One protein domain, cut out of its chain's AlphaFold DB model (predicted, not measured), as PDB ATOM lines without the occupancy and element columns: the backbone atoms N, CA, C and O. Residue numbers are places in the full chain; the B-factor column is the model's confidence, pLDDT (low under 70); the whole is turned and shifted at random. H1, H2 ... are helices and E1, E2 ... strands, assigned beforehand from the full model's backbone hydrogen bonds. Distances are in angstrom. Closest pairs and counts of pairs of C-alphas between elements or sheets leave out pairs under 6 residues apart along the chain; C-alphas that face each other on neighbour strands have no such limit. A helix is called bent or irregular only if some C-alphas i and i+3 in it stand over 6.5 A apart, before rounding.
ATOM      1  N   VAL A  50      18.794 -15.820 -21.463       47.75
ATOM      2  CA  VAL A  50      19.875 -15.906 -22.449       47.75
ATOM      3  C   VAL A  50      21.151 -15.436 -21.754       47.75
ATOM      4  O   VAL A  50      21.293 -14.254 -21.451       47.75
ATOM      5  N   ASP A  51      22.067 -16.359 -21.457       51.81
ATOM      6  CA  ASP A  51      23.310 -16.043 -20.753       51.81
ATOM      7  C   ASP A  51      24.244 -15.249 -21.678       51.81
ATOM      8  O   ASP A  51      25.089 -15.797 -22.389       51.81
ATOM      9  N   TYR A  52      24.088 -13.924 -21.679       52.56
ATOM     10  CA  TYR A  52      24.937 -13.014 -22.445       52.56
ATOM     11  C   TYR A  52      26.420 -13.179 -22.101       52.56
ATOM     12  O   TYR A  52      27.266 -12.963 -22.965       52.56
ATOM     13  N   THR A  53      26.751 -13.610 -20.877       58.38
ATOM     14  CA  THR A  53      28.136 -13.850 -20.449       58.38
ATOM     15  C   THR A  53      28.740 -15.035 -21.196       58.38
ATOM     16  O   THR A  53      29.892 -14.974 -21.638       58.38
ATOM     17  N   TYR A  54      27.954 -16.095 -21.399       62.34
ATOM     18  CA  TYR A  54      28.348 -17.248 -22.207       62.34
ATOM     19  C   TYR A  54      28.630 -16.852 -23.663       62.34
ATOM     20  O   TYR A  54      29.706 -17.156 -24.189       62.34
ATOM     21  N   TYR A  55      27.718 -16.113 -24.302       62.22
ATOM     22  CA  TYR A  55      27.882 -15.703 -25.704       62.22
ATOM     23  C   TYR A  55      29.020 -14.699 -25.906       62.22
ATOM     24  O   TYR A  55      29.784 -14.791 -26.868       62.22
ATOM     25  N   LYS A  56      29.192 -13.784 -24.954       61.56
ATOM     26  CA  LYS A  56      30.302 -12.834 -24.904       61.56
ATOM     27  C   LYS A  56      31.660 -13.553 -24.905       61.56
ATOM     28  O   LYS A  56      32.513 -13.289 -25.755       61.56
ATOM     29  N   LYS A  57      31.822 -14.549 -24.026       66.50
ATOM     30  CA  LYS A  57      33.013 -15.415 -23.990       66.50
ATOM     31  C   LYS A  57      33.199 -16.186 -25.303       66.50
ATOM     32  O   LYS A  57      34.332 -16.377 -25.749       66.50
ATOM     33  N   TYR A  58      32.104 -16.613 -25.931       66.25
ATOM     34  CA  TYR A  58      32.139 -17.311 -27.212       66.25
ATOM     35  C   TYR A  58      32.687 -16.423 -28.340       66.25
ATOM     36  O   TYR A  58      33.630 -16.834 -29.019       66.25
ATOM     37  N   ILE A  59      32.200 -15.187 -28.502       65.94
ATOM     38  CA  ILE A  59      32.724 -14.239 -29.505       65.94
ATOM     39  C   ILE A  59      34.214 -13.954 -29.289       65.94
ATOM     40  O   ILE A  59      34.995 -14.039 -30.238       65.94
ATOM     41  N   ASP A  60      34.620 -13.685 -28.044       66.50
ATOM     42  CA  ASP A  60      36.034 -13.457 -27.707       66.50
ATOM     43  C   ASP A  60      36.914 -14.634 -28.123       66.50
ATOM     44  O   ASP A  60      37.966 -14.470 -28.743       66.50
ATOM     45  N   SER A  61      36.471 -15.848 -27.785       65.25
ATOM     46  CA  SER A  61      37.232 -17.065 -28.062       65.25
ATOM     47  C   SER A  61      37.300 -17.392 -29.556       65.25
ATOM     48  O   SER A  61      38.284 -17.964 -30.033       65.25
ATOM     49  N   THR A  62      36.269 -17.011 -30.312       64.62
ATOM     50  CA  THR A  62      36.156 -17.322 -31.737       64.62
ATOM     51  C   THR A  62      36.803 -16.266 -32.626       64.62
ATOM     52  O   THR A  62      37.103 -16.580 -33.775       64.62
ATOM     53  N   LYS A  63      37.097 -15.055 -32.127       68.69
ATOM     54  CA  LYS A  63      37.652 -13.940 -32.927       68.69
ATOM     55  C   LYS A  63      36.859 -13.697 -34.224       68.69
ATOM     56  O   LYS A  63      37.447 -13.437 -35.269       68.69
ATOM     57  N   ILE A  64      35.534 -13.876 -34.172       73.44
ATOM     58  CA  ILE A  64      34.643 -13.708 -35.335       73.44
ATOM     59  C   ILE A  64      34.600 -12.243 -35.783       73.44
ATOM     60  O   ILE A  64      34.527 -11.959 -36.974       73.44
ATOM     61  N   LEU A  65      34.683 -11.313 -34.832       71.94
ATOM     62  CA  LEU A  65      34.766  -9.887 -35.119       71.94
ATOM     63  C   LEU A  65      36.237  -9.467 -35.283       71.94
ATOM     64  O   LEU A  65      37.087  -9.918 -34.512       71.94
ATOM     65  N   PRO A  66      36.558  -8.577 -36.241       60.12
ATOM     66  CA  PRO A  66      37.930  -8.122 -36.478       60.12
ATOM     67  C   PRO A  66      38.445  -7.133 -35.416       60.12
ATOM     68  O   PRO A  66      39.561  -6.635 -35.534       60.12
ATOM     69  N   PHE A  67      37.653  -6.830 -34.388       62.41
ATOM     70  CA  PHE A  67      38.002  -5.931 -33.293       62.41
ATOM     71  C   PHE A  67      37.675  -6.588 -31.950       62.41
ATOM     72  O   PHE A  67      36.714  -7.349 -31.829       62.41
ATOM     73  N   ASN A  68      38.463  -6.265 -30.923       57.56
ATOM     74  CA  ASN A  68      38.153  -6.675 -29.558       57.56
ATOM     75  C   ASN A  68      36.911  -5.914 -29.095       57.56
ATOM     76  O   ASN A  68      36.890  -4.679 -29.127       57.56
ATOM     77  N   TYR A  69      35.877  -6.632 -28.668       58.97
ATOM     78  CA  TYR A  69      34.687  -5.981 -28.151       58.97
ATOM     79  C   TYR A  69      34.980  -5.516 -26.711       58.97
ATOM     80  O   TYR A  69      35.466  -6.257 -25.858       58.97
ATOM     81  N   ARG A  70      34.735  -4.239 -26.439       53.06
ATOM     82  CA  ARG A  70      34.743  -3.662 -25.093       53.06
ATOM     83  C   ARG A  70      33.535  -2.751 -25.039       53.06
ATOM     84  O   ARG A  70      33.639  -1.627 -25.505       53.06
ATOM     85  N   ASP A  71      32.390  -3.324 -24.675       52.06
ATOM     86  CA  ASP A  71      31.238  -2.674 -24.034       52.06
ATOM     87  C   ASP A  71      29.991  -3.560 -24.182       52.06
ATOM     88  O   ASP A  71      29.571  -3.908 -25.286       52.06
ATOM     89  N   ASP A  72      29.367  -3.878 -23.049       50.66
ATOM     90  CA  ASP A  72      28.187  -4.753 -22.943       50.66
ATOM     91  C   ASP A  72      26.889  -4.098 -23.453       50.66
ATOM     92  O   ASP A  72      25.833  -4.722 -23.471       50.66
ATOM     93  N   ALA A  73      26.953  -2.837 -23.895       54.34
ATOM     94  CA  ALA A  73      25.791  -2.028 -24.270       54.34
ATOM     95  C   ALA A  73      25.597  -1.846 -25.791       54.34
ATOM     96  O   ALA A  73      24.696  -1.114 -26.209       54.34
ATOM     97  N   VAL A  74      26.454  -2.453 -26.624       64.00
ATOM     98  CA  VAL A  74      26.498  -2.170 -28.073       64.00
ATOM     99  C   VAL A  74      26.138  -3.382 -28.933       64.00
ATOM    100  O   VAL A  74      25.696  -3.186 -30.058       64.00
ATOM    101  N   PHE A  75      26.257  -4.614 -28.433       70.69
ATOM    102  CA  PHE A  75      26.011  -5.822 -29.227       70.69
ATOM    103  C   PHE A  75      24.902  -6.682 -28.639       70.69
ATOM    104  O   PHE A  75      24.887  -6.972 -27.446       70.69
ATOM    105  N   PHE A  76      24.014  -7.144 -29.511       75.50
ATOM    106  CA  PHE A  76      22.945  -8.080 -29.200       75.50
ATOM    107  C   PHE A  76      23.040  -9.263 -30.155       75.50
ATOM    108  O   PHE A  76      23.268  -9.057 -31.346       75.50
ATOM    109  N   MET A  77      22.886 -10.493 -29.668       78.25
ATOM    110  CA  MET A  77      23.173 -11.663 -30.497       78.25
ATOM    111  C   MET A  77      22.306 -12.878 -30.194       78.25
ATOM    112  O   MET A  77      21.862 -13.068 -29.065       78.25
ATOM    113  N   THR A  78      22.140 -13.710 -31.217       83.56
ATOM    114  CA  THR A  78      21.590 -15.068 -31.140       83.56
ATOM    115  C   THR A  78      22.347 -15.970 -32.114       83.56
ATOM    116  O   THR A  78      23.105 -15.471 -32.949       83.56
ATOM    117  N   MET A  79      22.177 -17.286 -32.032       85.25
ATOM    118  CA  MET A  79      22.828 -18.234 -32.939       85.25
ATOM    119  C   MET A  79      21.918 -19.410 -33.290       85.25
ATOM    120  O   MET A  79      21.038 -19.769 -32.510       85.25
ATOM    121  N   ASP A  80      22.169 -20.015 -34.449       86.31
ATOM    122  CA  ASP A  80      21.739 -21.374 -34.784       86.31
ATOM    123  C   ASP A  80      22.967 -22.304 -34.887       86.31
ATOM    124  O   ASP A  80      24.076 -21.939 -34.484       86.31
ATOM    125  N   ASP A  81      22.783 -23.518 -35.411       83.31
ATOM    126  CA  ASP A  81      23.861 -24.507 -35.559       83.31
ATOM    127  C   ASP A  81      24.989 -24.066 -36.517       83.31
ATOM    128  O   ASP A  81      26.115 -24.572 -36.444       83.31
ATOM    129  N   GLU A  82      24.707 -23.147 -37.444       86.69
ATOM    130  CA  GLU A  82      25.626 -22.726 -38.507       86.69
ATOM    131  C   GLU A  82      26.106 -21.277 -38.346       86.69
ATOM    132  O   GLU A  82      27.219 -20.941 -38.765       86.69
ATOM    133  N   ASN A  83      25.282 -20.411 -37.761       89.19
ATOM    134  CA  ASN A  83      25.377 -18.969 -37.875       89.19
ATOM    135  C   ASN A  83      25.279 -18.280 -36.514       89.19
ATOM    136  O   ASN A  83      24.425 -18.590 -35.686       89.19
ATOM    137  N   LEU A  84      26.108 -17.257 -36.340       87.81
ATOM    138  CA  LEU A  84      25.979 -16.262 -35.286       87.81
ATOM    139  C   LEU A  84      25.382 -14.987 -35.888       87.81
ATOM    140  O   LEU A  84      25.927 -14.440 -36.849       87.81
ATOM    141  N   TYR A  85      24.301 -14.490 -35.298       88.19
ATOM    142  CA  TYR A  85      23.627 -13.258 -35.693       88.19
ATOM    143  C   TYR A  85      23.946 -12.162 -34.690       88.19
ATOM    144  O   TYR A  85      23.687 -12.315 -33.499       88.19
ATOM    145  N   VAL A  86      24.497 -11.051 -35.169       85.69
ATOM    146  CA  VAL A  86      24.955  -9.943 -34.332       85.69
ATOM    147  C   VAL A  86      24.299  -8.653 -34.797       85.69
ATOM    148  O   VAL A  86      24.530  -8.203 -35.919       85.69
ATOM    149  N   SER A  87      23.523  -8.039 -33.915       86.62
ATOM    150  CA  SER A  87      23.072  -6.661 -34.048       86.62
ATOM    151  C   SER A  87      23.993  -5.730 -33.282       86.62
ATOM    152  O   SER A  87      24.131  -5.849 -32.065       86.62
ATOM    153  N   MET A  88      24.593  -4.777 -33.986       82.62
ATOM    154  CA  MET A  88      25.413  -3.730 -33.377       82.62
ATOM    155  C   MET A  88      24.597  -2.448 -33.266       82.62
ATOM    156  O   MET A  88      23.939  -2.073 -34.225       82.62
ATOM    157  N   LYS A  89      24.633  -1.752 -32.131       77.25
ATOM    158  CA  LYS A  89      24.069  -0.408 -31.977       77.25
ATOM    159  C   LYS A  89      25.003   0.612 -32.634       77.25
ATOM    160  O   LYS A  89      26.208   0.534 -32.401       77.25
ATOM    161  N   PRO A  90      24.489   1.638 -33.332       70.50
ATOM    162  CA  PRO A  90      25.316   2.725 -33.854       70.50
ATOM    163  C   PRO A  90      25.929   3.655 -32.785       70.50
ATOM    164  O   PRO A  90      26.314   4.773 -33.081       70.50
ATOM    165  N   SER A  91      26.028   3.219 -31.524       63.16
ATOM    166  CA  SER A  91      26.258   4.084 -30.363       63.16
ATOM    167  C   SER A  91      27.449   5.047 -30.493       63.16
ATOM    168  O   SER A  91      28.488   4.722 -31.067       63.16
ATOM    169  N   VAL A  92      27.341   6.163 -29.763       49.25
ATOM    170  CA  VAL A  92      28.387   7.169 -29.487       49.25
ATOM    171  C   VAL A  92      29.717   6.562 -28.984       49.25
ATOM    172  O   VAL A  92      30.749   7.225 -29.030       49.25
ATOM    173  N   GLY A  93      29.745   5.294 -28.549       49.28
ATOM    174  CA  GLY A  93      30.983   4.563 -28.247       49.28
ATOM    175  C   GLY A  93      31.932   4.433 -29.448       49.28
ATOM    176  O   GLY A  93      33.144   4.471 -29.257       49.28
ATOM    177  N   LEU A  94      31.403   4.404 -30.680       53.62
ATOM    178  CA  LEU A  94      32.186   4.504 -31.923       53.62
ATOM    179  C   LEU A  94      32.941   5.834 -32.052       53.62
ATOM    180  O   LEU A  94      34.024   5.879 -32.625       53.62
ATOM    181  N   LEU A  95      32.388   6.914 -31.497       45.88
ATOM    182  CA  LEU A  95      32.993   8.249 -31.523       45.88
ATOM    183  C   LEU A  95      34.028   8.449 -30.404       45.88
ATOM    184  O   LEU A  95      34.808   9.396 -30.460       45.88
ATOM    185  N   LYS A  96      34.035   7.577 -29.384       49.88
ATOM    186  CA  LYS A  96      35.059   7.553 -28.322       49.88
ATOM    187  C   LYS A  96      36.207   6.584 -28.616       49.88
ATOM    188  O   LYS A  96      37.255   6.697 -27.984       49.88
ATOM    189  N   SER A  97      36.018   5.629 -29.528       57.59
ATOM    190  CA  SER A  97      37.095   4.772 -30.025       57.59
ATOM    191  C   SER A  97      38.068   5.547 -30.915       57.59
ATOM    192  O   SER A  97      37.721   6.581 -31.487       57.59
ATOM    193  N   ALA A  98      39.295   5.035 -31.042       65.06
ATOM    194  CA  ALA A  98      40.248   5.565 -32.008       65.06
ATOM    195  C   ALA A  98      39.621   5.543 -33.420       65.06
ATOM    196  O   ALA A  98      38.920   4.578 -33.739       65.06
ATOM    197  N   PRO A  99      39.861   6.553 -34.279       72.81
ATOM    198  CA  PRO A  99      39.264   6.619 -35.617       72.81
ATOM    199  C   PRO A  99      39.430   5.327 -36.431       72.81
ATOM    200  O   PRO A  99      38.492   4.875 -37.075       72.81
ATOM    201  N   GLU A 100      40.589   4.680 -36.326       75.38
ATOM    202  CA  GLU A 100      40.894   3.403 -36.981       75.38
ATOM    203  C   GLU A 100      39.975   2.262 -36.508       75.38
ATOM    204  O   GLU A 100      39.466   1.490 -37.317       75.38
ATOM    205  N   GLU A 101      39.690   2.181 -35.205       70.56
ATOM    206  CA  GLU A 101      38.739   1.209 -34.657       70.56
ATOM    207  C   GLU A 101      37.296   1.527 -35.063       70.56
ATOM    208  O   GLU A 101      36.497   0.611 -35.265       70.56
ATOM    209  N   ALA A 102      36.954   2.811 -35.196       70.31
ATOM    210  CA  ALA A 102      35.638   3.232 -35.655       70.31
ATOM    211  C   ALA A 102      35.399   2.824 -37.119       70.31
ATOM    212  O   ALA A 102      34.350   2.256 -37.426       70.31
ATOM    213  N   GLU A 103      36.384   3.026 -38.004       73.00
ATOM    214  CA  GLU A 103      36.316   2.572 -39.402       73.00
ATOM    215  C   GLU A 103      36.172   1.047 -39.514       73.00
ATOM    216  O   GLU A 103      35.386   0.565 -40.327       73.00
ATOM    217  N   LEU A 104      36.853   0.274 -38.658       74.75
ATOM    218  CA  LEU A 104      36.735  -1.192 -38.640       74.75
ATOM    219  C   LEU A 104      35.346  -1.691 -38.213       74.75
ATOM    220  O   LEU A 104      34.953  -2.800 -38.576       74.75
ATOM    221  N   ARG A 105      34.606  -0.898 -37.436       75.12
ATOM    222  CA  ARG A 105      33.284  -1.260 -36.909       75.12
ATOM    223  C   ARG A 105      32.137  -0.827 -37.827       75.12
ATOM    224  O   ARG A 105      31.117  -1.508 -37.850       75.12
ATOM    225  N   LYS A 106      32.290   0.256 -38.602       73.00
ATOM    226  CA  LYS A 106      31.245   0.790 -39.504       73.00
ATOM    227  C   LYS A 106      30.559  -0.262 -40.390       73.00
ATOM    228  O   LYS A 106      29.334  -0.253 -40.419       73.00
ATOM    229  N   PRO A 107      31.269  -1.204 -41.046       74.81
ATOM    230  CA  PRO A 107      30.624  -2.220 -41.884       74.81
ATOM    231  C   PRO A 107      29.687  -3.173 -41.129       74.81
ATOM    232  O   PRO A 107      28.967  -3.934 -41.759       74.81
ATOM    233  N   TYR A 108      29.721  -3.168 -39.794       77.00
ATOM    234  CA  TYR A 108      28.921  -4.033 -38.929       77.00
ATOM    235  C   TYR A 108      27.746  -3.289 -38.277       77.00
ATOM    236  O   TYR A 108      27.055  -3.858 -37.431       77.00
ATOM    237  N   LEU A 109      27.499  -2.031 -38.665       82.50
ATOM    238  CA  LEU A 109      26.375  -1.212 -38.206       82.50
ATOM    239  C   LEU A 109      25.050  -1.720 -38.765       82.50
ATOM    240  O   LEU A 109      24.610  -1.340 -39.843       82.50
ATOM    241  N   GLY A 110      24.400  -2.601 -38.021       88.81
ATOM    242  CA  GLY A 110      23.223  -3.284 -38.525       88.81
ATOM    243  C   GLY A 110      23.070  -4.654 -37.903       88.81
ATOM    244  O   GLY A 110      23.551  -4.898 -36.794       88.81
ATOM    245  N   LEU A 111      22.428  -5.548 -38.647       92.06
ATOM    246  CA  LEU A 111      22.368  -6.972 -38.346       92.06
ATOM    247  C   LEU A 111      23.303  -7.729 -39.289       92.06
ATOM    248  O   LEU A 111      23.171  -7.643 -40.507       92.06
ATOM    249  N   THR A 112      24.237  -8.485 -38.724       91.69
ATOM    250  CA  THR A 112      25.241  -9.243 -39.477       91.69
ATOM    251  C   THR A 112      25.161 -10.718 -39.121       91.69
ATOM    252  O   THR A 112      25.087 -11.054 -37.939       91.69
ATOM    253  N   ALA A 113      25.226 -11.596 -40.123       93.06
ATOM    254  CA  ALA A 113      25.394 -13.029 -39.906       93.06
ATOM    255  C   ALA A 113      26.819 -13.478 -40.214       93.06
ATOM    256  O   ALA A 113      27.388 -13.148 -41.260       93.06
ATOM    257  N   PHE A 114      27.357 -14.303 -39.325       89.62
ATOM    258  CA  PHE A 114      28.665 -14.926 -39.457       89.62
ATOM    259  C   PHE A 114      28.521 -16.435 -39.463       89.62
ATOM    260  O   PHE A 114      27.802 -16.992 -38.644       89.62
ATOM    261  N   ASP A 115      29.255 -17.097 -40.346       90.19
ATOM    262  CA  ASP A 115      29.417 -18.543 -40.288       90.19
ATOM    263  C   ASP A 115      30.315 -18.905 -39.095       90.19
ATOM    264  O   ASP A 115      31.449 -18.428 -38.992       90.19
ATOM    265  N   ILE A 116      29.819 -19.747 -38.190       84.12
ATOM    266  CA  ILE A 116      30.511 -20.075 -36.936       84.12
ATOM    267  C   ILE A 116      31.842 -20.798 -37.197       84.12
ATOM    268  O   ILE A 116      32.838 -20.558 -36.510       84.12
ATOM    269  N   LYS A 117      31.882 -21.683 -38.201       85.62
ATOM    270  CA  LYS A 117      33.045 -22.541 -38.475       85.62
ATOM    271  C   LYS A 117      34.159 -21.770 -39.173       85.62
ATOM    272  O   LYS A 117      35.321 -21.850 -38.782       85.62
ATOM    273  N   THR A 118      33.804 -21.037 -40.220       87.88
ATOM    274  CA  THR A 118      34.735 -20.298 -41.078       87.88
ATOM    275  C   THR A 118      35.024 -18.896 -40.562       87.88
ATOM    276  O   THR A 118      36.010 -18.297 -40.992       87.88
ATOM    277  N   ARG A 119      34.194 -18.382 -39.643       83.88
ATOM    278  CA  ARG A 119      34.282 -17.035 -39.058       83.88
ATOM    279  C   ARG A 119      34.127 -15.920 -40.089       83.88
ATOM    280  O   ARG A 119      34.548 -14.791 -39.856       83.88
ATOM    281  N   LYS A 120      33.559 -16.232 -41.254       87.12
ATOM    282  CA  LYS A 120      33.347 -15.266 -42.331       87.12
ATOM    283  C   LYS A 120      31.949 -14.678 -42.238       87.12
ATOM    284  O   LYS A 120      30.985 -15.386 -41.949       87.12
ATOM    285  N   MET A 121      31.846 -13.385 -42.531       89.88
ATOM    286  CA  MET A 121      30.562 -12.728 -42.755       89.88
ATOM    287  C   MET A 121      29.853 -13.389 -43.945       89.88
ATOM    288  O   MET A 121      30.453 -13.539 -45.012       89.88
ATOM    289  N   LYS A 122      28.589 -13.781 -43.758       93.25
ATOM    290  CA  LYS A 122      27.732 -14.334 -44.820       93.25
ATOM    291  C   LYS A 122      26.927 -13.235 -45.497       93.25
ATOM    292  O   LYS A 122      26.882 -13.172 -46.720       93.25
ATOM    293  N   TRP A 123      26.309 -12.378 -44.694       95.50
ATOM    294  CA  TRP A 123      25.496 -11.259 -45.151       95.50
ATOM    295  C   TRP A 123      25.406 -10.185 -44.060       95.50
ATOM    296  O   TRP A 123      25.664 -10.453 -42.882       95.50
ATOM    297  N   HIS A 124      25.041  -8.970 -44.465       94.31
ATOM    298  CA  HIS A 124      24.893  -7.810 -43.593       94.31
ATOM    299  C   HIS A 124      23.710  -6.948 -44.050       94.31
ATOM    300  O   HIS A 124      23.556  -6.702 -45.246       94.31
ATOM    301  N   LEU A 125      22.902  -6.486 -43.095       94.56
ATOM    302  CA  LEU A 125      21.800  -5.547 -43.297       94.56
ATOM    303  C   LEU A 125      22.082  -4.265 -42.518       94.56
ATOM    304  O   LEU A 125      21.993  -4.254 -41.286       94.56
ATOM    305  N   HIS A 126      22.412  -3.200 -43.243       91.38
ATOM    306  CA  HIS A 126      22.756  -1.907 -42.659       91.38
ATOM    307  C   HIS A 126      21.497  -1.162 -42.203       91.38
ATOM    308  O   HIS A 126      20.468  -1.223 -42.874       91.38
ATOM    309  N   TYR A 127      21.553  -0.409 -41.102       88.06
ATOM    310  CA  TYR A 127      20.379   0.367 -40.659       88.06
ATOM    311  C   TYR A 127      19.989   1.517 -41.588       88.06
ATOM    312  O   TYR A 127      18.871   2.007 -41.498       88.06
ATOM    313  N   ASP A 128      20.886   1.929 -42.478       87.06
ATOM    314  CA  ASP A 128      20.579   2.943 -43.496       87.06
ATOM    315  C   ASP A 128      19.803   2.367 -44.690       87.06
ATOM    316  O   ASP A 128      19.351   3.129 -45.543       87.06
ATOM    317  N   ASP A 129      19.646   1.040 -44.775       91.88
ATOM    318  CA  ASP A 129      18.798   0.416 -45.788       91.88
ATOM    319  C   ASP A 129      17.316   0.617 -45.418       91.88
ATOM    320  O   ASP A 129      16.858   0.028 -44.430       91.88
ATOM    321  N   PRO A 130      16.530   1.387 -46.198       91.50
ATOM    322  CA  PRO A 130      15.120   1.626 -45.907       91.50
ATOM    323  C   PRO A 130      14.261   0.358 -45.979       91.50
ATOM    324  O   PRO A 130      13.210   0.304 -45.340       91.50
ATOM    325  N   ALA A 131      14.694  -0.682 -46.705       94.06
ATOM    326  CA  ALA A 131      14.009  -1.973 -46.697       94.06
ATOM    327  C   ALA A 131      14.152  -2.676 -45.338       94.06
ATOM    328  O   ALA A 131      13.267  -3.428 -44.925       94.06
ATOM    329  N   PHE A 132      15.255  -2.425 -44.628       92.88
ATOM    330  CA  PHE A 132      15.510  -2.970 -43.301       92.88
ATOM    331  C   PHE A 132      14.988  -2.058 -42.190       92.88
ATOM    332  O   PHE A 132      14.396  -2.545 -41.228       92.88
ATOM    333  N   THR A 133      15.208  -0.749 -42.303       91.00
ATOM    334  CA  THR A 133      14.818   0.250 -41.303       91.00
ATOM    335  C   THR A 133      14.183   1.444 -42.015       91.00
ATOM    336  O   THR A 133      14.891   2.287 -42.558       91.00
ATOM    337  N   PRO A 134      12.847   1.550 -42.021       90.25
ATOM    338  CA  PRO A 134      12.136   2.520 -42.851       90.25
ATOM    339  C   PRO A 134      12.161   3.945 -42.270       90.25
ATOM    340  O   PRO A 134      11.692   4.891 -42.898       90.25
ATOM    341  N   PHE A 135      12.743   4.122 -41.083       86.31
ATOM    342  CA  PHE A 135      12.974   5.420 -40.463       86.31
ATOM    343  C   PHE A 135      14.466   5.707 -40.320       86.31
ATOM    344  O   PHE A 135      15.285   4.806 -40.142       86.31
ATOM    345  N   LYS A 136      14.819   6.994 -40.320       83.75
ATOM    346  CA  LYS A 136      16.198   7.422 -40.099       83.75
ATOM    347  C   LYS A 136      16.641   7.072 -38.678       83.75
ATOM    348  O   LYS A 136      16.038   7.527 -37.703       83.75
ATOM    349  N   VAL A 137      17.716   6.300 -38.566       78.38
ATOM    350  CA  VAL A 137      18.315   5.966 -37.276       78.38
ATOM    351  C   VAL A 137      19.020   7.180 -36.682       78.38
ATOM    352  O   VAL A 137      19.743   7.906 -37.360       78.38
ATOM    353  N   ASN A 138      18.779   7.398 -35.392       76.81
ATOM    354  CA  ASN A 138      19.533   8.327 -34.569       76.81
ATOM    355  C   ASN A 138      20.258   7.530 -33.481       76.81
ATOM    356  O   ASN A 138      19.642   6.867 -32.645       76.81
ATOM    357  N   ASP A 139      21.583   7.611 -33.500       73.75
ATOM    358  CA  ASP A 139      22.499   6.839 -32.661       73.75
ATOM    359  C   ASP A 139      22.266   7.054 -31.158       73.75
ATOM    360  O   ASP A 139      22.504   6.151 -30.347       73.75
ATOM    361  N   ALA A 140      21.780   8.242 -30.781       71.94
ATOM    362  CA  ALA A 140      21.488   8.593 -29.396       71.94
ATOM    363  C   ALA A 140      20.203   7.928 -28.883       71.94
ATOM    364  O   ALA A 140      20.083   7.655 -27.687       71.94
ATOM    365  N   THR A 141      19.247   7.653 -29.770       76.50
ATOM    366  CA  THR A 141      17.880   7.283 -29.388       76.50
ATOM    367  C   THR A 141      17.478   5.878 -29.803       76.50
ATOM    368  O   THR A 141      16.498   5.354 -29.267       76.50
ATOM    369  N   ILE A 142      18.225   5.249 -30.715       79.94
ATOM    370  CA  ILE A 142      17.936   3.891 -31.160       79.94
ATOM    371  C   ILE A 142      18.038   2.892 -30.004       79.94
ATOM    372  O   ILE A 142      18.988   2.876 -29.214       79.94
ATOM    373  N   GLN A 143      17.047   2.022 -29.931       79.19
ATOM    374  CA  GLN A 143      17.027   0.821 -29.129       79.19
ATOM    375  C   GLN A 143      16.964  -0.374 -30.058       79.19
ATOM    376  O   GLN A 143      16.186  -0.427 -31.012       79.19
ATOM    377  N   LEU A 144      17.796  -1.346 -29.736       79.00
ATOM    378  CA  LEU A 144      17.808  -2.632 -30.389       79.00
ATOM    379  C   LEU A 144      17.395  -3.663 -29.357       79.00
ATOM    380  O   LEU A 144      17.714  -3.541 -28.171       79.00
ATOM    381  N   LYS A 145      16.675  -4.674 -29.817       77.94
ATOM    382  CA  LYS A 145      16.492  -5.899 -29.051       77.94
ATOM    383  C   LYS A 145      17.330  -7.010 -29.670       77.94
ATOM    384  O   LYS A 145      17.799  -6.886 -30.803       77.94
ATOM    385  N   VAL A 146      17.511  -8.082 -28.905       79.69
ATOM    386  CA  VAL A 146      18.220  -9.279 -29.355       79.69
ATOM    387  C   VAL A 146      17.564  -9.842 -30.612       79.69
ATOM    388  O   VAL A 146      16.359 -10.115 -30.563       79.69
ATOM    389  N   PRO A 147      18.319 -10.017 -31.719       86.56
ATOM    390  CA  PRO A 147      17.815 -10.741 -32.875       86.56
ATOM    391  C   PRO A 147      17.322 -12.103 -32.403       86.56
ATOM    392  O   PRO A 147      17.996 -12.740 -31.601       86.56
ATOM    393  N   THR A 148      16.151 -12.547 -32.836       85.94
ATOM    394  CA  THR A 148      15.548 -13.777 -32.299       85.94
ATOM    395  C   THR A 148      15.119 -14.700 -33.416       85.94
ATOM    396  O   THR A 148      14.556 -14.252 -34.412       85.94
ATOM    397  N   LEU A 149      15.416 -15.986 -33.254       86.44
ATOM    398  CA  LEU A 149      14.982 -17.028 -34.172       86.44
ATOM    399  C   LEU A 149      13.592 -17.504 -33.752       86.44
ATOM    400  O   LEU A 149      13.414 -17.932 -32.616       86.44
ATOM    401  N   ILE A 150      12.626 -17.407 -34.663       86.12
ATOM    402  CA  ILE A 150      11.238 -17.834 -34.457       86.12
ATOM    403  C   ILE A 150      10.807 -18.601 -35.701       86.12
ATOM    404  O   ILE A 150      10.868 -18.057 -36.805       86.12
ATOM    405  N   ASP A 151      10.423 -19.868 -35.537       84.94
ATOM    406  CA  ASP A 151      10.013 -20.766 -36.630       84.94
ATOM    407  C   ASP A 151      10.991 -20.768 -37.824       84.94
ATOM    408  O   ASP A 151      10.609 -20.740 -38.991       84.94
ATOM    409  N   GLY A 152      12.299 -20.755 -37.541       87.81
ATOM    410  CA  GLY A 152      13.341 -20.754 -38.576       87.81
ATOM    411  C   GLY A 152      13.506 -19.428 -39.328       87.81
ATOM    412  O   GLY A 152      14.228 -19.379 -40.327       87.81
ATOM    413  N   LYS A 153      12.875 -18.346 -38.862       92.94
ATOM    414  CA  LYS A 153      13.071 -16.976 -39.352       92.94
ATOM    415  C   LYS A 153      13.803 -16.143 -38.321       92.94
ATOM    416  O   LYS A 153      13.662 -16.360 -37.122       92.94
ATOM    417  N   LEU A 154      14.563 -15.161 -38.788       93.06
ATOM    418  CA  LEU A 154      15.263 -14.224 -37.925       93.06
ATOM    419  C   LEU A 154      14.449 -12.938 -37.817       93.06
ATOM    420  O   LEU A 154      14.139 -12.299 -38.822       93.06
ATOM    421  N   ILE A 155      14.115 -12.564 -36.590       91.50
ATOM    422  CA  ILE A 155      13.345 -11.370 -36.271       91.50
ATOM    423  C   ILE A 155      14.272 -10.328 -35.661       91.50
ATOM    424  O   ILE A 155      14.959 -10.604 -34.678       91.50
ATOM    425  N   GLN A 156      14.256  -9.113 -36.214       89.75
ATOM    426  CA  GLN A 156      14.965  -7.970 -35.641       89.75
ATOM    427  C   GLN A 156      14.003  -6.821 -35.348       89.75
ATOM    428  O   GLN A 156      13.483  -6.201 -36.277       89.75
ATOM    429  N   LEU A 157      13.838  -6.491 -34.064       86.62
ATOM    430  CA  LEU A 157      13.108  -5.306 -33.610       86.62
ATOM    431  C   LEU A 157      14.059  -4.122 -33.427       86.62
ATOM    432  O   LEU A 157      15.140  -4.244 -32.837       86.62
ATOM    433  N   LYS A 158      13.634  -2.969 -33.938       87.19
ATOM    434  CA  LYS A 158      14.368  -1.706 -33.898       87.19
ATOM    435  C   LYS A 158      13.393  -0.611 -33.494       87.19
ATOM    436  O   LYS A 158      12.298  -0.528 -34.048       87.19
ATOM    437  N   SER A 159      13.773   0.243 -32.559       82.19
ATOM    438  CA  SER A 159      12.980   1.421 -32.209       82.19
ATOM    439  C   SER A 159      13.865   2.625 -31.957       82.19
ATOM    440  O   SER A 159      15.061   2.487 -31.744       82.19
ATOM    441  N   SER A 160      13.293   3.817 -32.016       78.62
ATOM    442  CA  SER A 160      13.961   5.070 -31.691       78.62
ATOM    443  C   SER A 160      13.073   5.860 -30.741       78.62
ATOM    444  O   SER A 160      11.902   6.103 -31.037       78.62
ATOM    445  N   PHE A 161      13.623   6.253 -29.591       71.31
ATOM    446  CA  PHE A 161      12.926   7.148 -28.671       71.31
ATOM    447  C   PHE A 161      12.956   8.586 -29.202       71.31
ATOM    448  O   PHE A 161      14.010   9.152 -29.459       71.31
ATOM    449  N   GLY A 162      11.792   9.192 -29.375       65.38
ATOM    450  CA  GLY A 162      11.644  10.541 -29.905       65.38
ATOM    451  C   GLY A 162      10.170  10.903 -30.000       65.38
ATOM    452  O   GLY A 162       9.318  10.100 -29.621       65.38
ATOM    453  N   ASP A 163       9.884  12.098 -30.498       58.66
ATOM    454  CA  ASP A 163       8.533  12.506 -30.869       58.66
ATOM    455  C   ASP A 163       8.505  12.754 -32.390       58.66
ATOM    456  O   ASP A 163       9.130  13.718 -32.848       58.66
ATOM    457  N   PRO A 164       7.892  11.865 -33.196       67.19
ATOM    458  CA  PRO A 164       7.168  10.656 -32.792       67.19
ATOM    459  C   PRO A 164       8.097   9.495 -32.391       67.19
ATOM    460  O   PRO A 164       9.225   9.373 -32.874       67.19
ATOM    461  N   GLN A 165       7.596   8.592 -31.542       71.81
ATOM    462  CA  GLN A 165       8.262   7.318 -31.268       71.81
ATOM    463  C   GLN A 165       8.103   6.412 -32.490       71.81
ATOM    464  O   GLN A 165       6.982   6.086 -32.889       71.81
ATOM    465  N   LEU A 166       9.232   5.999 -33.066       79.94
ATOM    466  CA  LEU A 166       9.270   5.148 -34.252       79.94
ATOM    467  C   LEU A 166       9.771   3.757 -33.875       79.94
ATOM    468  O   LEU A 166      10.719   3.605 -33.102       79.94
ATOM    469  N   GLY A 167       9.135   2.734 -34.429       84.62
ATOM    470  CA  GLY A 167       9.546   1.346 -34.295       84.62
ATOM    471  C   GLY A 167       9.341   0.601 -35.601       84.62
ATOM    472  O   GLY A 167       8.537   1.002 -36.432       84.62
ATOM    473  N   CYS A 168      10.079  -0.480 -35.801       87.94
ATOM    474  CA  CYS A 168       9.800  -1.447 -36.849       87.94
ATOM    475  C   CYS A 168      10.367  -2.808 -36.465       87.94
ATOM    476  O   CYS A 168      11.346  -2.903 -35.716       87.94
ATOM    477  N   TYR A 169       9.784  -3.862 -37.015       90.00
ATOM    478  CA  TYR A 169      10.406  -5.179 -37.030       90.00
ATOM    479  C   TYR A 169      10.671  -5.608 -38.462       90.00
ATOM    480  O   TYR A 169       9.960  -5.202 -39.380       90.00
ATOM    481  N   SER A 170      11.675  -6.462 -38.624       93.50
ATOM    482  CA  SER A 170      11.934  -7.161 -39.878       93.50
ATOM    483  C   SER A 170      11.899  -8.665 -39.657       93.50
ATOM    484  O   SER A 170      12.475  -9.155 -38.684       93.50
ATOM    485  N   ILE A 171      11.255  -9.372 -40.580       94.62
ATOM    486  CA  ILE A 171      11.309 -10.823 -40.750       94.62
ATOM    487  C   ILE A 171      12.340 -11.111 -41.839       94.62
ATOM    488  O   ILE A 171      12.247 -10.574 -42.947       94.62
ATOM    489  N   ILE A 172      13.336 -11.933 -41.523       96.44
ATOM    490  CA  ILE A 172      14.531 -12.113 -42.346       96.44
ATOM    491  C   ILE A 172      14.780 -13.605 -42.534       96.44
ATOM    492  O   ILE A 172      14.721 -14.389 -41.586       96.44
ATOM    493  N   GLU A 173      15.086 -13.998 -43.765       96.25
ATOM    494  CA  GLU A 173      15.558 -15.343 -44.067       96.25
ATOM    495  C   GLU A 173      16.992 -15.518 -43.526       96.25
ATOM    496  O   GLU A 173      17.921 -14.889 -44.045       96.25
ATOM    497  N   PRO A 174      17.227 -16.375 -42.511       94.38
ATOM    498  CA  PRO A 174      18.500 -16.369 -41.784       94.38
ATOM    499  C   PRO A 174      19.705 -16.796 -42.630       94.38
ATOM    500  O   PRO A 174      20.837 -16.398 -42.358       94.38
ATOM    501  N   LYS A 175      19.487 -17.610 -43.670       92.56
ATOM    502  CA  LYS A 175      20.568 -18.119 -44.530       92.56
ATOM    503  C   LYS A 175      21.071 -17.085 -45.533       92.56
ATOM    504  O   LYS A 175      22.255 -17.099 -45.861       92.56
ATOM    505  N   THR A 176      20.189 -16.214 -46.014       95.44
ATOM    506  CA  THR A 176      20.461 -15.303 -47.136       95.44
ATOM    507  C   THR A 176      20.511 -13.837 -46.713       95.44
ATOM    508  O   THR A 176      21.043 -13.019 -47.457       95.44
ATOM    509  N   GLY A 177      19.946 -13.493 -45.551       95.69
ATOM    510  CA  GLY A 177      19.736 -12.105 -45.144       95.69
ATOM    511  C   GLY A 177      18.598 -11.432 -45.908       95.69
ATOM    512  O   GLY A 177      18.385 -10.233 -45.755       95.69
ATOM    513  N   LYS A 178      17.847 -12.172 -46.736       97.06
ATOM    514  CA  LYS A 178      16.729 -11.617 -47.494       97.06
ATOM    515  C   LYS A 178      15.637 -11.152 -46.537       97.06
ATOM    516  O   LYS A 178      15.106 -11.939 -45.753       97.06
ATOM    517  N   ILE A 179      15.266  -9.883 -46.650       97.31
ATOM    518  CA  ILE A 179      14.142  -9.309 -45.917       97.31
ATOM    519  C   ILE A 179      12.854  -9.829 -46.556       97.31
ATOM    520  O   ILE A 179      12.599  -9.612 -47.741       97.31
ATOM    521  N   ILE A 180      12.066 -10.549 -45.767       95.81
ATOM    522  CA  ILE A 180      10.748 -11.050 -46.159       95.81
ATOM    523  C   ILE A 180       9.726  -9.930 -45.995       95.81
ATOM    524  O   ILE A 180       8.952  -9.648 -46.906       95.81
ATOM    525  N   LYS A 181       9.751  -9.279 -44.829       94.25
ATOM    526  CA  LYS A 181       8.858  -8.175 -44.497       94.25
ATOM    527  C   LYS A 181       9.517  -7.245 -43.495       94.25
ATOM    528  O   LYS A 181      10.171  -7.707 -42.564       94.25
ATOM    529  N   THR A 182       9.268  -5.954 -43.662       93.38
ATOM    530  CA  THR A 182       9.506  -4.935 -42.644       93.38
ATOM    531  C   THR A 182       8.210  -4.173 -42.442       93.38
ATOM    532  O   THR A 182       7.552  -3.810 -43.413       93.38
ATOM    533  N   GLU A 183       7.829  -3.959 -41.191       89.31
ATOM    534  CA  GLU A 183       6.584  -3.279 -40.843       89.31
ATOM    535  C   GLU A 183       6.868  -2.235 -39.767       89.31
ATOM    536  O   GLU A 183       7.522  -2.514 -38.754       89.31
ATOM    537  N   GLU A 184       6.366  -1.029 -40.004       86.94
ATOM    538  CA  GLU A 184       6.444   0.076 -39.063       86.94
ATOM    539  C   GLU A 184       5.454  -0.086 -37.911       86.94
ATOM    540  O   GLU A 184       4.319  -0.534 -38.055       86.94
ATOM    541  N   ILE A 185       5.895   0.343 -36.738       78.06
ATOM    542  CA  ILE A 185       5.127   0.389 -35.506       78.06
ATOM    543  C   ILE A 185       5.099   1.860 -35.102       78.06
ATOM    544  O   ILE A 185       6.033   2.375 -34.487       78.06
ATOM    545  N   THR A 186       4.049   2.563 -35.510       69.12
ATOM    546  CA  THR A 186       3.869   3.984 -35.201       69.12
ATOM    547  C   THR A 186       2.998   4.172 -33.955       69.12
ATOM    548  O   THR A 186       2.169   3.323 -33.610       69.12
ATOM    549  N   ASN A 187       3.181   5.308 -33.275       61.88
ATOM    550  CA  ASN A 187       2.292   5.822 -32.223       61.88
ATOM    551  C   ASN A 187       2.129   4.930 -30.977       61.88
ATOM    552  O   ASN A 187       1.026   4.776 -30.461       61.88
ATOM    553  N   GLY A 188       3.221   4.364 -30.458       53.03
ATOM    554  CA  GLY A 188       3.199   3.658 -29.167       53.03
ATOM    555  C   GLY A 188       2.772   2.190 -29.239       53.03
ATOM    556  O   GLY A 188       2.551   1.566 -28.203       53.03
ATOM    557  N   GLY A 189       2.693   1.612 -30.442       55.25
ATOM    558  CA  GLY A 189       2.715   0.160 -30.575       55.25
ATOM    559  C   GLY A 189       4.053  -0.420 -30.098       55.25
ATOM    560  O   GLY A 189       5.097   0.231 -30.169       55.25
ATOM    561  N   TYR A 190       4.035  -1.659 -29.625       60.84
ATOM    562  CA  TYR A 190       5.232  -2.404 -29.248       60.84
ATOM    563  C   TYR A 190       5.100  -3.850 -29.711       60.84
ATOM    564  O   TYR A 190       4.004  -4.350 -29.951       60.84
ATOM    565  N   ILE A 191       6.232  -4.520 -29.889       56.12
ATOM    566  CA  ILE A 191       6.258  -5.928 -30.272       56.12
ATOM    567  C   ILE A 191       6.822  -6.718 -29.124       56.12
ATOM    568  O   ILE A 191       7.865  -6.376 -28.563       56.12
ATOM    569  N   ILE A 192       6.106  -7.783 -28.809       59.84
ATOM    570  CA  ILE A 192       6.546  -8.803 -27.887       59.84
ATOM    571  C   ILE A 192       6.855 -10.007 -28.741       59.84
ATOM    572  O   ILE A 192       6.034 -10.455 -29.539       59.84
ATOM    573  N   TYR A 193       8.051 -10.530 -28.577       59.78
ATOM    574  CA  TYR A 193       8.370 -11.817 -29.130       59.78
ATOM    575  C   TYR A 193       9.045 -12.651 -28.056       59.78
ATOM    576  O   TYR A 193       9.830 -12.153 -27.250       59.78
ATOM    577  N   ASP A 194       8.682 -13.917 -28.063       58.72
ATOM    578  CA  ASP A 194       9.351 -15.007 -27.374       58.72
ATOM    579  C   ASP A 194       9.608 -16.068 -28.446       58.72
ATOM    580  O   ASP A 194       8.949 -16.030 -29.486       58.72
ATOM    581  N   LEU A 195      10.546 -16.987 -28.224       58.66
ATOM    582  CA  LEU A 195      11.171 -17.916 -29.187       58.66
ATOM    583  C   LEU A 195      10.216 -18.695 -30.124       58.66
ATOM    584  O   LEU A 195      10.662 -19.339 -31.070       58.66
TER     585      LEU A 195
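This is residues 50 to 195 of the 332 residues of an uncharacterized protein of Bacteroidetes bacterium OLB8 (UniProt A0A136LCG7). Two antiparallel sheets, E1 to E4 and E5 to E9, stand partly face to face as a sandwich, their strands running nearly along one line. On the face of the first sheet turned away from the second, H1 crosses the strands and H3 rises from one end with little H2 beside it; E10 folds back over the far face of the second sheet. The printed part has 146 residues, with named elements in the order H1 E1 E2 H2 H3 E3 E4 E5 E6 E7 E8 E9 E10, three helices and ten strands, of mixed class. The first sheet has the order E1 E2 E3 E4; the second is branched at E7. The whole is compact, with a radius of gyration of the C-alphas of 14.7 A and spans of 42 by 37 by 26 A.

Find C-alpha 52 at (24.937, -13.014, -22.445); from there H1 runs 15.2 A to residue 62. Next come E1, residues 75 to 79, E2, 83 to 88, and H2, 93 to 96. H3, residues 99 to 108, is 15.2 A long and only just irregular: C-alphas 104 and 107 are 7.0 A apart. Then read E3, 110 to 115, E4, 121 to 126, E5, 142 to 144, and E6, 148 to 150. E7, residues 153 to 160, starts at C-alpha 153 (13.071, -16.976, -39.352) and covers 23.4 A. E8, 166 to 172, and E9, 179 to 186, measure 19.8 A and 19.9 A. E10, residues 190 to 194, ends at C-alpha 194 (9.351, -15.007, -27.374).

Look first at the hairpin E1 and E2, where N 76 and O 87 are 2.9 A apart, within hydrogen-bond range. E2 and E3 have N 86 and O 112 at 2.8 A; the hairpin E3 and E4 has N 111 and O 125 at 3.0 A. H1 is on this sheet at a height of 9.5 A, across the strands at 81 degrees to E1 on the local plane, which is fitted to just 6 C-alphas; the closest C-alphas of the two are Tyr 55 and Met 77, 7.8 A apart. H3, on the same face, stands up from the sheet at 71 degrees. H2 touches H3, closest at the C-alphas of Leu 94 and Ala 102, 5.2 A. Each O i to N i+4 pair of H1 is within hydrogen-bond range, against 4 of 6 in H3; H2 is too short for one. E6 E7 E8 E9 form a meander, each strand the antiparallel neighbour of the one before: N 148 and O 155 are 2.9 A apart, N 158 and O 168 2.9 A, N 171 and O 181 2.8 A. E5 and E6 lie on one side of E7, E8 on the other; N 143 of E5 and O 159 are 2.7 A apart. Between the sheets, the closest C-alphas of E1 and E6 are Thr 78 and Thr 148, at 6.3 A. E10 pairs with no named strand; its C-alpha 191 is 7.6 A from that of Leu 157.

The C-alphas farthest apart, of Lys 117 and Asp 163, are 43.4 A from each other. The printed part has no cut. Its long links are residues 63 to 74 and 127 to 141, the latter leading from sheet to sheet. Mean pLDDT of the printed part is 77.2; 44 residues are under 70, among them 50 to 63 and 186 to 195.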